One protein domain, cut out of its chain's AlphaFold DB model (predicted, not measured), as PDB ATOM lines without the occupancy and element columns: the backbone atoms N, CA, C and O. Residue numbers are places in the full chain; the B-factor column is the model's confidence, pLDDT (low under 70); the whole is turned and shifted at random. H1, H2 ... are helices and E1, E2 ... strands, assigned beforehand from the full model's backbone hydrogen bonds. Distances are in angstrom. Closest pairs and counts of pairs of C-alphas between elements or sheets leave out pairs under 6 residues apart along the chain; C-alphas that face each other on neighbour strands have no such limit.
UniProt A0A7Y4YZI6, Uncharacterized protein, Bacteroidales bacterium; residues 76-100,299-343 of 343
ATOM      1  N   ALA A  76      25.110 -30.407 -82.193       95.50
ATOM      2  CA  ALA A  76      26.355 -30.216 -82.920       95.50
ATOM      3  C   ALA A  76      26.179 -29.203 -84.055       95.50
ATOM      4  O   ALA A  76      25.141 -29.159 -84.719       95.50
ATOM      5  N   ALA A  77      27.212 -28.395 -84.286       94.06
ATOM      6  CA  ALA A  77      27.322 -27.661 -85.536       94.06
ATOM      7  C   ALA A  77      27.571 -28.654 -86.688       94.06
ATOM      8  O   ALA A  77      28.135 -29.720 -86.435       94.06
ATOM      9  N   PRO A  78      27.194 -28.306 -87.927       91.44
ATOM     10  CA  PRO A  78      27.502 -29.131 -89.085       91.44
ATOM     11  C   PRO A  78      29.000 -29.387 -89.217       91.44
ATOM     12  O   PRO A  78      29.823 -28.518 -88.889       91.44
ATOM     13  N   SER A  79      29.351 -30.552 -89.749       89.88
ATOM     14  CA  SER A  79      30.732 -30.886 -90.076       89.88
ATOM     15  C   SER A  79      31.333 -29.852 -91.042       89.88
ATOM     16  O   SER A  79      30.638 -29.364 -91.937       89.88
ATOM     17  N   PRO A  80      32.623 -29.488 -90.895       90.44
ATOM     18  CA  PRO A  80      33.272 -28.566 -91.819       90.44
ATOM     19  C   PRO A  80      33.211 -29.066 -93.264       90.44
ATOM     20  O   PRO A  80      33.573 -30.211 -93.539       90.44
ATOM     21  N   ASP A  81      32.842 -28.179 -94.182       90.62
ATOM     22  CA  ASP A  81      32.827 -28.461 -95.614       90.62
ATOM     23  C   ASP A  81      34.174 -28.083 -96.245       90.62
ATOM     24  O   ASP A  81      34.798 -27.078 -95.885       90.62
ATOM     25  N   LYS A  82      34.672 -28.915 -97.158       90.94
ATOM     26  CA  LYS A  82      35.974 -28.733 -97.807       90.94
ATOM     27  C   LYS A  82      35.867 -29.092 -99.274       90.94
ATOM     28  O   LYS A  82      35.516 -30.215 -99.625       90.94
ATOM     29  N   GLY A  83      36.307 -28.175-100.124       89.25
ATOM     30  CA  GLY A  83      36.411 -28.410-101.556       89.25
ATOM     31  C   GLY A  83      37.738 -27.933-102.122       89.25
ATOM     32  O   GLY A  83      38.669 -27.557-101.406       89.25
ATOM     33  N   PHE A  84      37.842 -27.952-103.450       86.69
ATOM     34  CA  PHE A  84      39.037 -27.465-104.122       86.69
ATOM     35  C   PHE A  84      39.197 -25.955-103.885       86.69
ATOM     36  O   PHE A  84      38.438 -25.148-104.415       86.69
ATOM     37  N   GLY A  85      40.191 -25.579-103.077       89.69
ATOM     38  CA  GLY A  85      40.535 -24.182-102.822       89.69
ATOM     39  C   GLY A  85      39.774 -23.495-101.686       89.69
ATOM     40  O   GLY A  85      40.006 -22.301-101.496       89.69
ATOM     41  N   TYR A  86      38.919 -24.194-100.924       92.31
ATOM     42  CA  TYR A  86      38.205 -23.604 -99.783       92.31
ATOM     43  C   TYR A  86      37.982 -24.574 -98.614       92.31
ATOM     44  O   TYR A  86      37.947 -25.794 -98.788       92.31
ATOM     45  N   VAL A  87      37.802 -24.004 -97.420       93.94
ATOM     46  CA  VAL A  87      37.325 -24.693 -96.213       93.94
ATOM     47  C   VAL A  87      36.284 -23.811 -95.535       93.94
ATOM     48  O   VAL A  87      36.577 -22.652 -95.239       93.94
ATOM     49  N   THR A  88      35.115 -24.373 -95.254       94.50
ATOM     50  CA  THR A  88      34.036 -23.731 -94.502       94.50
ATOM     51  C   THR A  88      33.897 -24.404 -93.146       94.50
ATOM     52  O   THR A  88      33.803 -25.627 -93.046       94.50
ATOM     53  N   THR A  89      33.884 -23.610 -92.083       94.81
ATOM     54  CA  THR A  89      33.596 -24.077 -90.720       94.81
ATOM     55  C   THR A  89      32.296 -23.467 -90.236       94.81
ATOM     56  O   THR A  89      31.965 -22.351 -90.629       94.81
ATOM     57  N   TYR A  90      31.571 -24.192 -89.389       95.56
ATOM     58  CA  TYR A  90      30.269 -23.771 -88.892       95.56
ATOM     59  C   TYR A  90      30.279 -23.646 -87.374       95.56
ATOM     60  O   TYR A  90      30.842 -24.482 -86.665       95.56
ATOM     61  N   GLN A  91      29.597 -22.626 -86.877       95.88
ATOM     62  CA  GLN A  91      29.267 -22.460 -85.475       95.88
ATOM     63  C   GLN A  91      27.749 -22.467 -85.327       95.88
ATOM     64  O   GLN A  91      27.040 -21.694 -85.965       95.88
ATOM     65  N   TYR A  92      27.240 -23.348 -84.472       96.56
ATOM     66  CA  TYR A  92      25.825 -23.371 -84.128       96.56
ATOM     67  C   TYR A  92      25.471 -22.165 -83.247       96.56
ATOM     68  O   TYR A  92      26.112 -21.938 -82.220       96.56
ATOM     69  N   GLN A  93      24.439 -21.413 -83.643       96.81
ATOM     70  CA  GLN A  93      23.996 -20.179 -82.973       96.81
ATOM     71  C   GLN A  93      22.571 -20.289 -82.401       96.81
ATOM     72  O   GLN A  93      21.940 -19.294 -82.043       96.81
ATOM     73  N   GLY A  94      22.015 -21.500 -82.335       95.06
ATOM     74  CA  GLY A  94      20.623 -21.689 -81.938       95.06
ATOM     75  C   GLY A  94      20.385 -21.684 -80.437       95.06
ATOM     76  O   GLY A  94      21.261 -21.945 -79.614       95.06
ATOM     77  N   LYS A  95      19.128 -21.419 -80.074       94.94
ATOM     78  CA  LYS A  95      18.696 -21.299 -78.674       94.94
ATOM     79  C   LYS A  95      18.706 -22.621 -77.899       94.94
ATOM     80  O   LYS A  95      18.796 -22.607 -76.673       94.94
ATOM     81  N   TYR A  96      18.558 -23.756 -78.584       95.56
ATOM     82  CA  TYR A  96      18.494 -25.064 -77.935       95.56
ATOM     83  C   TYR A  96      19.897 -25.592 -77.698       95.56
ATOM     84  O   TYR A  96      20.674 -25.697 -78.640       95.56
ATOM     85  N   LYS A  97      20.219 -25.968 -76.462       94.56
ATOM     86  CA  LYS A  97      21.543 -26.520 -76.152       94.56
ATOM     87  C   LYS A  97      21.632 -28.010 -76.454       94.56
ATOM     88  O   LYS A  97      22.716 -28.477 -76.779       94.56
ATOM     89  N   LYS A  98      20.521 -28.743 -76.341       95.75
ATOM     90  CA  LYS A  98      20.463 -30.208 -76.427       95.75
ATOM     91  C   LYS A  98      19.389 -30.679 -77.396       95.75
ATOM     92  O   LYS A  98      18.347 -30.034 -77.509       95.75
ATOM     93  N   TYR A  99      19.588 -31.841 -78.016       96.38
ATOM     94  CA  TYR A  99      18.603 -32.410 -78.947       96.38
ATOM     95  C   TYR A  99      17.255 -32.704 -78.287       96.38
ATOM     96  O   TYR A  99      16.213 -32.480 -78.897       96.38
ATOM     97  N   ARG A 100      17.239 -33.133 -77.019       95.75
ATOM     98  CA  ARG A 100      15.976 -33.342 -76.297       95.75
ATOM     99  C   ARG A 100      15.137 -32.065 -76.222       95.75
ATOM    100  O   ARG A 100      13.937 -32.124 -76.456       95.75
ATOM    101  N   ASN A 299      10.145 -29.584 -84.498       93.75
ATOM    102  CA  ASN A 299      11.326 -29.048 -85.186       93.75
ATOM    103  C   ASN A 299      12.097 -30.038 -86.089       93.75
ATOM    104  O   ASN A 299      13.205 -29.709 -86.502       93.75
ATOM    105  N   ILE A 300      11.515 -31.186 -86.472       95.94
ATOM    106  CA  ILE A 300      12.126 -32.112 -87.449       95.94
ATOM    107  C   ILE A 300      12.487 -31.379 -88.753       95.94
ATOM    108  O   ILE A 300      13.563 -31.574 -89.311       95.94
ATOM    109  N   THR A 301      11.602 -30.504 -89.228       95.75
ATOM    110  CA  THR A 301      11.794 -29.735 -90.467       95.75
ATOM    111  C   THR A 301      12.331 -28.322 -90.230       95.75
ATOM    112  O   THR A 301      12.391 -27.511 -91.154       95.75
ATOM    113  N   ALA A 302      12.676 -27.978 -88.985       95.44
ATOM    114  CA  ALA A 302      13.110 -26.627 -88.657       95.44
ATOM    115  C   ALA A 302      14.531 -26.361 -89.160       95.44
ATOM    116  O   ALA A 302      15.390 -27.247 -89.178       95.44
ATOM    117  N   GLY A 303      14.770 -25.105 -89.530       95.19
ATOM    118  CA  GLY A 303      16.103 -24.616 -89.832       95.19
ATOM    119  C   GLY A 303      16.987 -24.585 -88.584       95.19
ATOM    120  O   GLY A 303      16.506 -24.273 -87.492       95.19
ATOM    121  N   MET A 304      18.270 -24.908 -88.741       96.31
ATOM    122  CA  MET A 304      19.268 -24.748 -87.686       96.31
ATOM    123  C   MET A 304      20.082 -23.474 -87.934       96.31
ATOM    124  O   MET A 304      20.801 -23.428 -88.934       96.31
ATOM    125  N   PRO A 305      20.022 -22.475 -87.040       97.62
ATOM    126  CA  PRO A 305      20.797 -21.250 -87.185       97.62
ATOM    127  C   PRO A 305      22.285 -21.528 -86.997       97.62
ATOM    128  O   PRO A 305      22.718 -22.057 -85.961       97.62
ATOM    129  N   VAL A 306      23.067 -21.135 -87.996       97.00
ATOM    130  CA  VAL A 306      24.519 -21.264 -88.003       97.00
ATOM    131  C   VAL A 306      25.182 -19.978 -88.466       97.00
ATOM    132  O   VAL A 306      24.622 -19.179 -89.216       97.00
ATOM    133  N   GLU A 307      26.418 -19.820 -88.031       97.00
ATOM    134  CA  GLU A 307      27.375 -18.895 -88.605       97.00
ATOM    135  C   GLU A 307      28.448 -19.709 -89.326       97.00
ATOM    136  O   GLU A 307      28.989 -20.660 -88.763       97.00
ATOM    137  N   SER A 308      28.731 -19.374 -90.581       95.75
ATOM    138  CA  SER A 308      29.770 -20.018 -91.378       95.75
ATOM    139  C   SER A 308      30.958 -19.082 -91.549       95.75
ATOM    140  O   SER A 308      30.757 -17.911 -91.873       95.75
ATOM    141  N   VAL A 309      32.173 -19.611 -91.460       95.56
ATOM    142  CA  VAL A 309      33.399 -18.910 -91.863       95.56
ATOM    143  C   VAL A 309      34.080 -19.706 -92.967       95.56
ATOM    144  O   VAL A 309      34.459 -20.860 -92.743       95.56
ATOM    145  N   THR A 310      34.255 -19.084 -94.134       94.62
ATOM    146  CA  THR A 310      34.862 -19.700 -95.321       94.62
ATOM    147  C   THR A 310      36.215 -19.073 -95.624       94.62
ATOM    148  O   THR A 310      36.319 -17.877 -95.898       94.62
ATOM    149  N   CYS A 311      37.262 -19.892 -95.627       92.62
ATOM    150  CA  CYS A 311      38.615 -19.495 -96.009       92.62
ATOM    151  C   CYS A 311      38.938 -20.019 -97.412       92.62
ATOM    152  O   CYS A 311      38.822 -21.220 -97.659       92.62
ATOM    153  N   TYR A 312      39.412 -19.147 -98.306       92.56
ATOM    154  CA  TYR A 312      39.842 -19.519 -99.659       92.56
ATOM    155  C   TYR A 312      41.368 -19.515 -99.766       92.56
ATOM    156  O   TYR A 312      42.015 -18.574 -99.317       92.56
ATOM    157  N   MET A 313      41.960 -20.512-100.431       85.94
ATOM    158  CA  MET A 313      43.423 -20.646-100.573       85.94
ATOM    159  C   MET A 313      44.103 -19.430-101.230       85.94
ATOM    160  O   MET A 313      45.288 -19.201-101.011       85.94
ATOM    161  N   MET A 314      43.361 -18.654-102.027       86.88
ATOM    162  CA  MET A 314      43.856 -17.478-102.756       86.88
ATOM    163  C   MET A 314      43.353 -16.142-102.177       86.88
ATOM    164  O   MET A 314      43.615 -15.097-102.770       86.88
ATOM    165  N   SER A 315      42.633 -16.153-101.046       86.12
ATOM    166  CA  SER A 315      42.138 -14.939-100.380       86.12
ATOM    167  C   SER A 315      42.701 -14.838 -98.961       86.12
ATOM    168  O   SER A 315      42.539 -15.775 -98.181       86.12
ATOM    169  N   PRO A 316      43.304 -13.702 -98.573       81.56
ATOM    170  CA  PRO A 316      43.702 -13.471 -97.187       81.56
ATOM    171  C   PRO A 316      42.515 -13.125 -96.271       81.56
ATOM    172  O   PRO A 316      42.686 -13.073 -95.056       81.56
ATOM    173  N   TRP A 317      41.328 -12.872 -96.835       87.38
ATOM    174  CA  TRP A 317      40.136 -12.467 -96.093       87.38
ATOM    175  C   TRP A 317      39.112 -13.607 -96.074       87.38
ATOM    176  O   TRP A 317      38.688 -14.032 -97.157       87.38
ATOM    177  N   PRO A 318      38.729 -14.113 -94.887       89.12
ATOM    178  CA  PRO A 318      37.645 -15.075 -94.769       89.12
ATOM    179  C   PRO A 318      36.297 -14.400 -95.046       89.12
ATOM    180  O   PRO A 318      36.101 -13.232 -94.709       89.12
ATOM    181  N   ASP A 319      35.376 -15.152 -95.639       92.75
ATOM    182  CA  ASP A 319      33.977 -14.751 -95.770       92.75
ATOM    183  C   ASP A 319      33.178 -15.271 -94.570       92.75
ATOM    184  O   ASP A 319      33.486 -16.336 -94.028       92.75
ATOM    185  N   SER A 320      32.184 -14.515 -94.115       93.44
ATOM    186  CA  SER A 320      31.354 -14.879 -92.965       93.44
ATOM    187  C   SER A 320      29.887 -14.631 -93.266       93.44
ATOM    188  O   SER A 320      29.512 -13.563 -93.748       93.44
ATOM    189  N   SER A 321      29.045 -15.614 -92.965       94.69
ATOM    190  CA  SER A 321      27.609 -15.528 -93.215       94.69
ATOM    191  C   SER A 321      26.815 -16.166 -92.081       94.69
ATOM    192  O   SER A 321      27.304 -17.071 -91.408       94.69
ATOM    193  N   SER A 322      25.591 -15.691 -91.854       96.00
ATOM    194  CA  SER A 322      24.663 -16.279 -90.886       96.00
ATOM    195  C   SER A 322      23.362 -16.634 -91.584       96.00
ATOM    196  O   SER A 322      22.781 -15.797 -92.278       96.00
ATOM    197  N   TYR A 323      22.911 -17.871 -91.413       95.69
ATOM    198  CA  TYR A 323      21.705 -18.387 -92.054       95.69
ATOM    199  C   TYR A 323      21.178 -19.620 -91.317       95.69
ATOM    200  O   TYR A 323      21.855 -20.193 -90.463       95.69
ATOM    201  N   ASP A 324      19.964 -20.037 -91.666       95.88
ATOM    202  CA  ASP A 324      19.375 -21.277 -91.176       95.88
ATOM    203  C   ASP A 324      19.631 -22.406 -92.178       95.88
ATOM    204  O   ASP A 324      19.203 -22.324 -93.331       95.88
ATOM    205  N   ILE A 325      20.282 -23.486 -91.742       94.00
ATOM    206  CA  ILE A 325      20.387 -24.720 -92.532       94.00
ATOM    207  C   ILE A 325      19.022 -25.410 -92.519       94.00
ATOM    208  O   ILE A 325      18.575 -25.801 -91.436       94.00
ATOM    209  N   PRO A 326      18.348 -25.595 -93.669       94.19
ATOM    210  CA  PRO A 326      17.064 -26.292 -93.730       94.19
ATOM    211  C   PRO A 326      17.157 -27.701 -93.139       94.19
ATOM    212  O   PRO A 326      18.115 -28.415 -93.409       94.19
ATOM    213  N   ASN A 327      16.169 -28.101 -92.329       95.19
ATOM    214  CA  ASN A 327      16.172 -29.368 -91.578       95.19
ATOM    215  C   ASN A 327      17.421 -29.580 -90.698       95.19
ATOM    216  O   ASN A 327      17.718 -30.708 -90.301       95.19
ATOM    217  N   GLY A 328      18.171 -28.517 -90.392       94.75
ATOM    218  CA  GLY A 328      19.525 -28.640 -89.865       94.75
ATOM    219  C   GLY A 328      19.603 -29.316 -88.499       94.75
ATOM    220  O   GLY A 328      20.615 -29.929 -88.195       94.75
ATOM    221  N   TYR A 329      18.535 -29.285 -87.696       96.25
ATOM    222  CA  TYR A 329      18.489 -30.045 -86.444       96.25
ATOM    223  C   TYR A 329      18.432 -31.555 -86.672       96.25
ATOM    224  O   TYR A 329      19.061 -32.305 -85.928       96.25
ATOM    225  N   SER A 330      17.693 -31.992 -87.690       96.25
ATOM    226  CA  SER A 330      17.596 -33.399 -88.074       96.25
ATOM    227  C   SER A 330      18.894 -33.894 -88.698       96.25
ATOM    228  O   SER A 330      19.373 -34.951 -88.305       96.25
ATOM    229  N   ILE A 331      19.501 -33.098 -89.587       94.62
ATOM    230  CA  ILE A 331      20.820 -33.388 -90.174       94.62
ATOM    231  C   ILE A 331      21.869 -33.481 -89.061       94.62
ATOM    232  O   ILE A 331      22.508 -34.512 -88.894       94.62
ATOM    233  N   SER A 332      21.942 -32.464 -88.200       95.38
ATOM    234  CA  SER A 332      22.861 -32.444 -87.061       95.38
ATOM    235  C   SER A 332      22.686 -33.666 -86.153       95.38
ATOM    236  O   SER A 332      23.668 -34.269 -85.728       95.38
ATOM    237  N   PHE A 333      21.446 -34.064 -85.856       95.81
ATOM    238  CA  PHE A 333      21.164 -35.239 -85.029       95.81
ATOM    239  C   PHE A 333      21.586 -36.554 -85.697       95.81
ATOM    240  O   PHE A 333      22.103 -37.441 -85.017       95.81
ATOM    241  N   CYS A 334      21.344 -36.689 -87.002       95.06
ATOM    242  CA  CYS A 334      21.559 -37.929 -87.740       95.06
ATOM    243  C   CYS A 334      22.986 -38.102 -88.271       95.06
ATOM    244  O   CYS A 334      23.415 -39.246 -88.400       95.06
ATOM    245  N   GLU A 335      23.716 -37.017 -88.530       93.19
ATOM    246  CA  GLU A 335      24.977 -37.049 -89.283       93.19
ATOM    247  C   GLU A 335      26.165 -36.457 -88.513       93.19
ATOM    248  O   GLU A 335      27.239 -37.056 -88.514       93.19
ATOM    249  N   ASP A 336      25.983 -35.338 -87.804       90.00
ATOM    250  CA  ASP A 336      27.110 -34.564 -87.250       90.00
ATOM    251  C   ASP A 336      27.351 -34.754 -85.744       90.00
ATOM    252  O   ASP A 336      28.473 -34.597 -85.258       90.00
ATOM    253  N   GLY A 337      26.302 -35.030 -84.970       85.62
ATOM    254  CA  GLY A 337      26.364 -35.054 -83.510       85.62
ATOM    255  C   GLY A 337      26.766 -36.395 -82.901       85.62
ATOM    256  O   GLY A 337      26.783 -37.428 -83.551       85.62
ATOM    257  N   ASP A 338      26.961 -36.415 -81.580       88.69
ATOM    258  CA  ASP A 338      27.239 -37.628 -80.780       88.69
ATOM    259  C   ASP A 338      26.184 -38.754 -80.913       88.69
ATOM    260  O   ASP A 338      26.362 -39.844 -80.355       88.69
ATOM    261  N   LEU A 339      25.051 -38.458 -81.556       92.25
ATOM    262  CA  LEU A 339      23.907 -39.346 -81.758       92.25
ATOM    263  C   LEU A 339      23.745 -39.806 -83.214       92.25
ATOM    264  O   LEU A 339      22.778 -40.520 -83.490       92.25
ATOM    265  N   SER A 340      24.699 -39.499 -84.101       89.06
ATOM    266  CA  SER A 340      24.744 -39.947 -85.502       89.06
ATOM    267  C   SER A 340      25.072 -41.444 -85.650       89.06
ATOM    268  O   SER A 340      25.927 -41.872 -86.417       89.06
ATOM    269  N   TYR A 341      24.380 -42.302 -84.896       86.12
ATOM    270  CA  TYR A 341      24.623 -43.752 -84.842       86.12
ATOM    271  C   TYR A 341      24.224 -44.515 -86.106       86.12
ATOM    272  O   TYR A 341      24.486 -45.719 -86.202       86.12
ATOM    273  N   TYR A 342      23.498 -43.853 -87.002       92.00
ATOM    274  CA  TYR A 342      22.835 -44.473 -88.138       92.00
ATOM    275  C   TYR A 342      23.321 -43.960 -89.489       92.00
ATOM    276  O   TYR A 342      22.803 -44.466 -90.479       92.00
ATOM    277  N   ASN A 343      24.271 -43.023 -89.520       82.25
ATOM    278  CA  ASN A 343      24.995 -42.647 -90.734       82.25
ATOM    279  C   ASN A 343      25.913 -43.805 -91.168       82.25
ATOM    280  O   ASN A 343      26.639 -44.343 -90.294       82.25
TER     281      ASN A 343
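AT A GLANCE: This is residues 76 to 100 and 299 to 343 of the 343 residues of an uncharacterized protein of Bacteroidales bacterium (UniProt A0A7Y4YZI6). A twisted sheet of four antiparallel strands, in order E1, E2, E3, E4, makes an elongated body, with the short helix H1 at the end where E3 begins and E4 ends. The printed part has 70 residues, along the chain E1, E2, E3, E4, H1, mixed in class. It is only just compact, close to loose: the radius of gyration of the C-alphas is 13.2 A, the spans 41 by 24 by 17 A.

IN THESE COORDINATES: E1, residues 81 to 83, begins at C-alpha (32.827, -28.461, -95.614) and spans 6.9 A. E2 is 86 to 92, 20.0 A; E3 304 to 312, 24.4 A; E4 319 to 325, 17.2 A. H1, 328 to 336, 10.0 A, ends at C-alpha (27.110, -34.564, -87.250).

HOW THE PARTS SIT: Hairpin E1 and E2 has N 88 and O 81 at 2.8 A. E2 and E3 have N 91 and O 307 at 2.8 A. Hairpin E3 and E4 has N 308 and O 321 at 2.8 A. E1 and E4 are apart. H1 only grazes the sheet with residues 328 to 332; the closest C-alphas of E3 and H1, Met 304 and Gly 328, are 4.5 A apart. In H1 every O i to N i+4 pair is within hydrogen-bond range.

THE WHOLE: C-alphas 100 and 314, the farthest apart, are 41.6 A apart. Residues 101 to 298 are not printed; C-alphas 100 and 299 are 10.9 A apart. Of the links printed whole, none is long. No printed residue is under 70 in pLDDT.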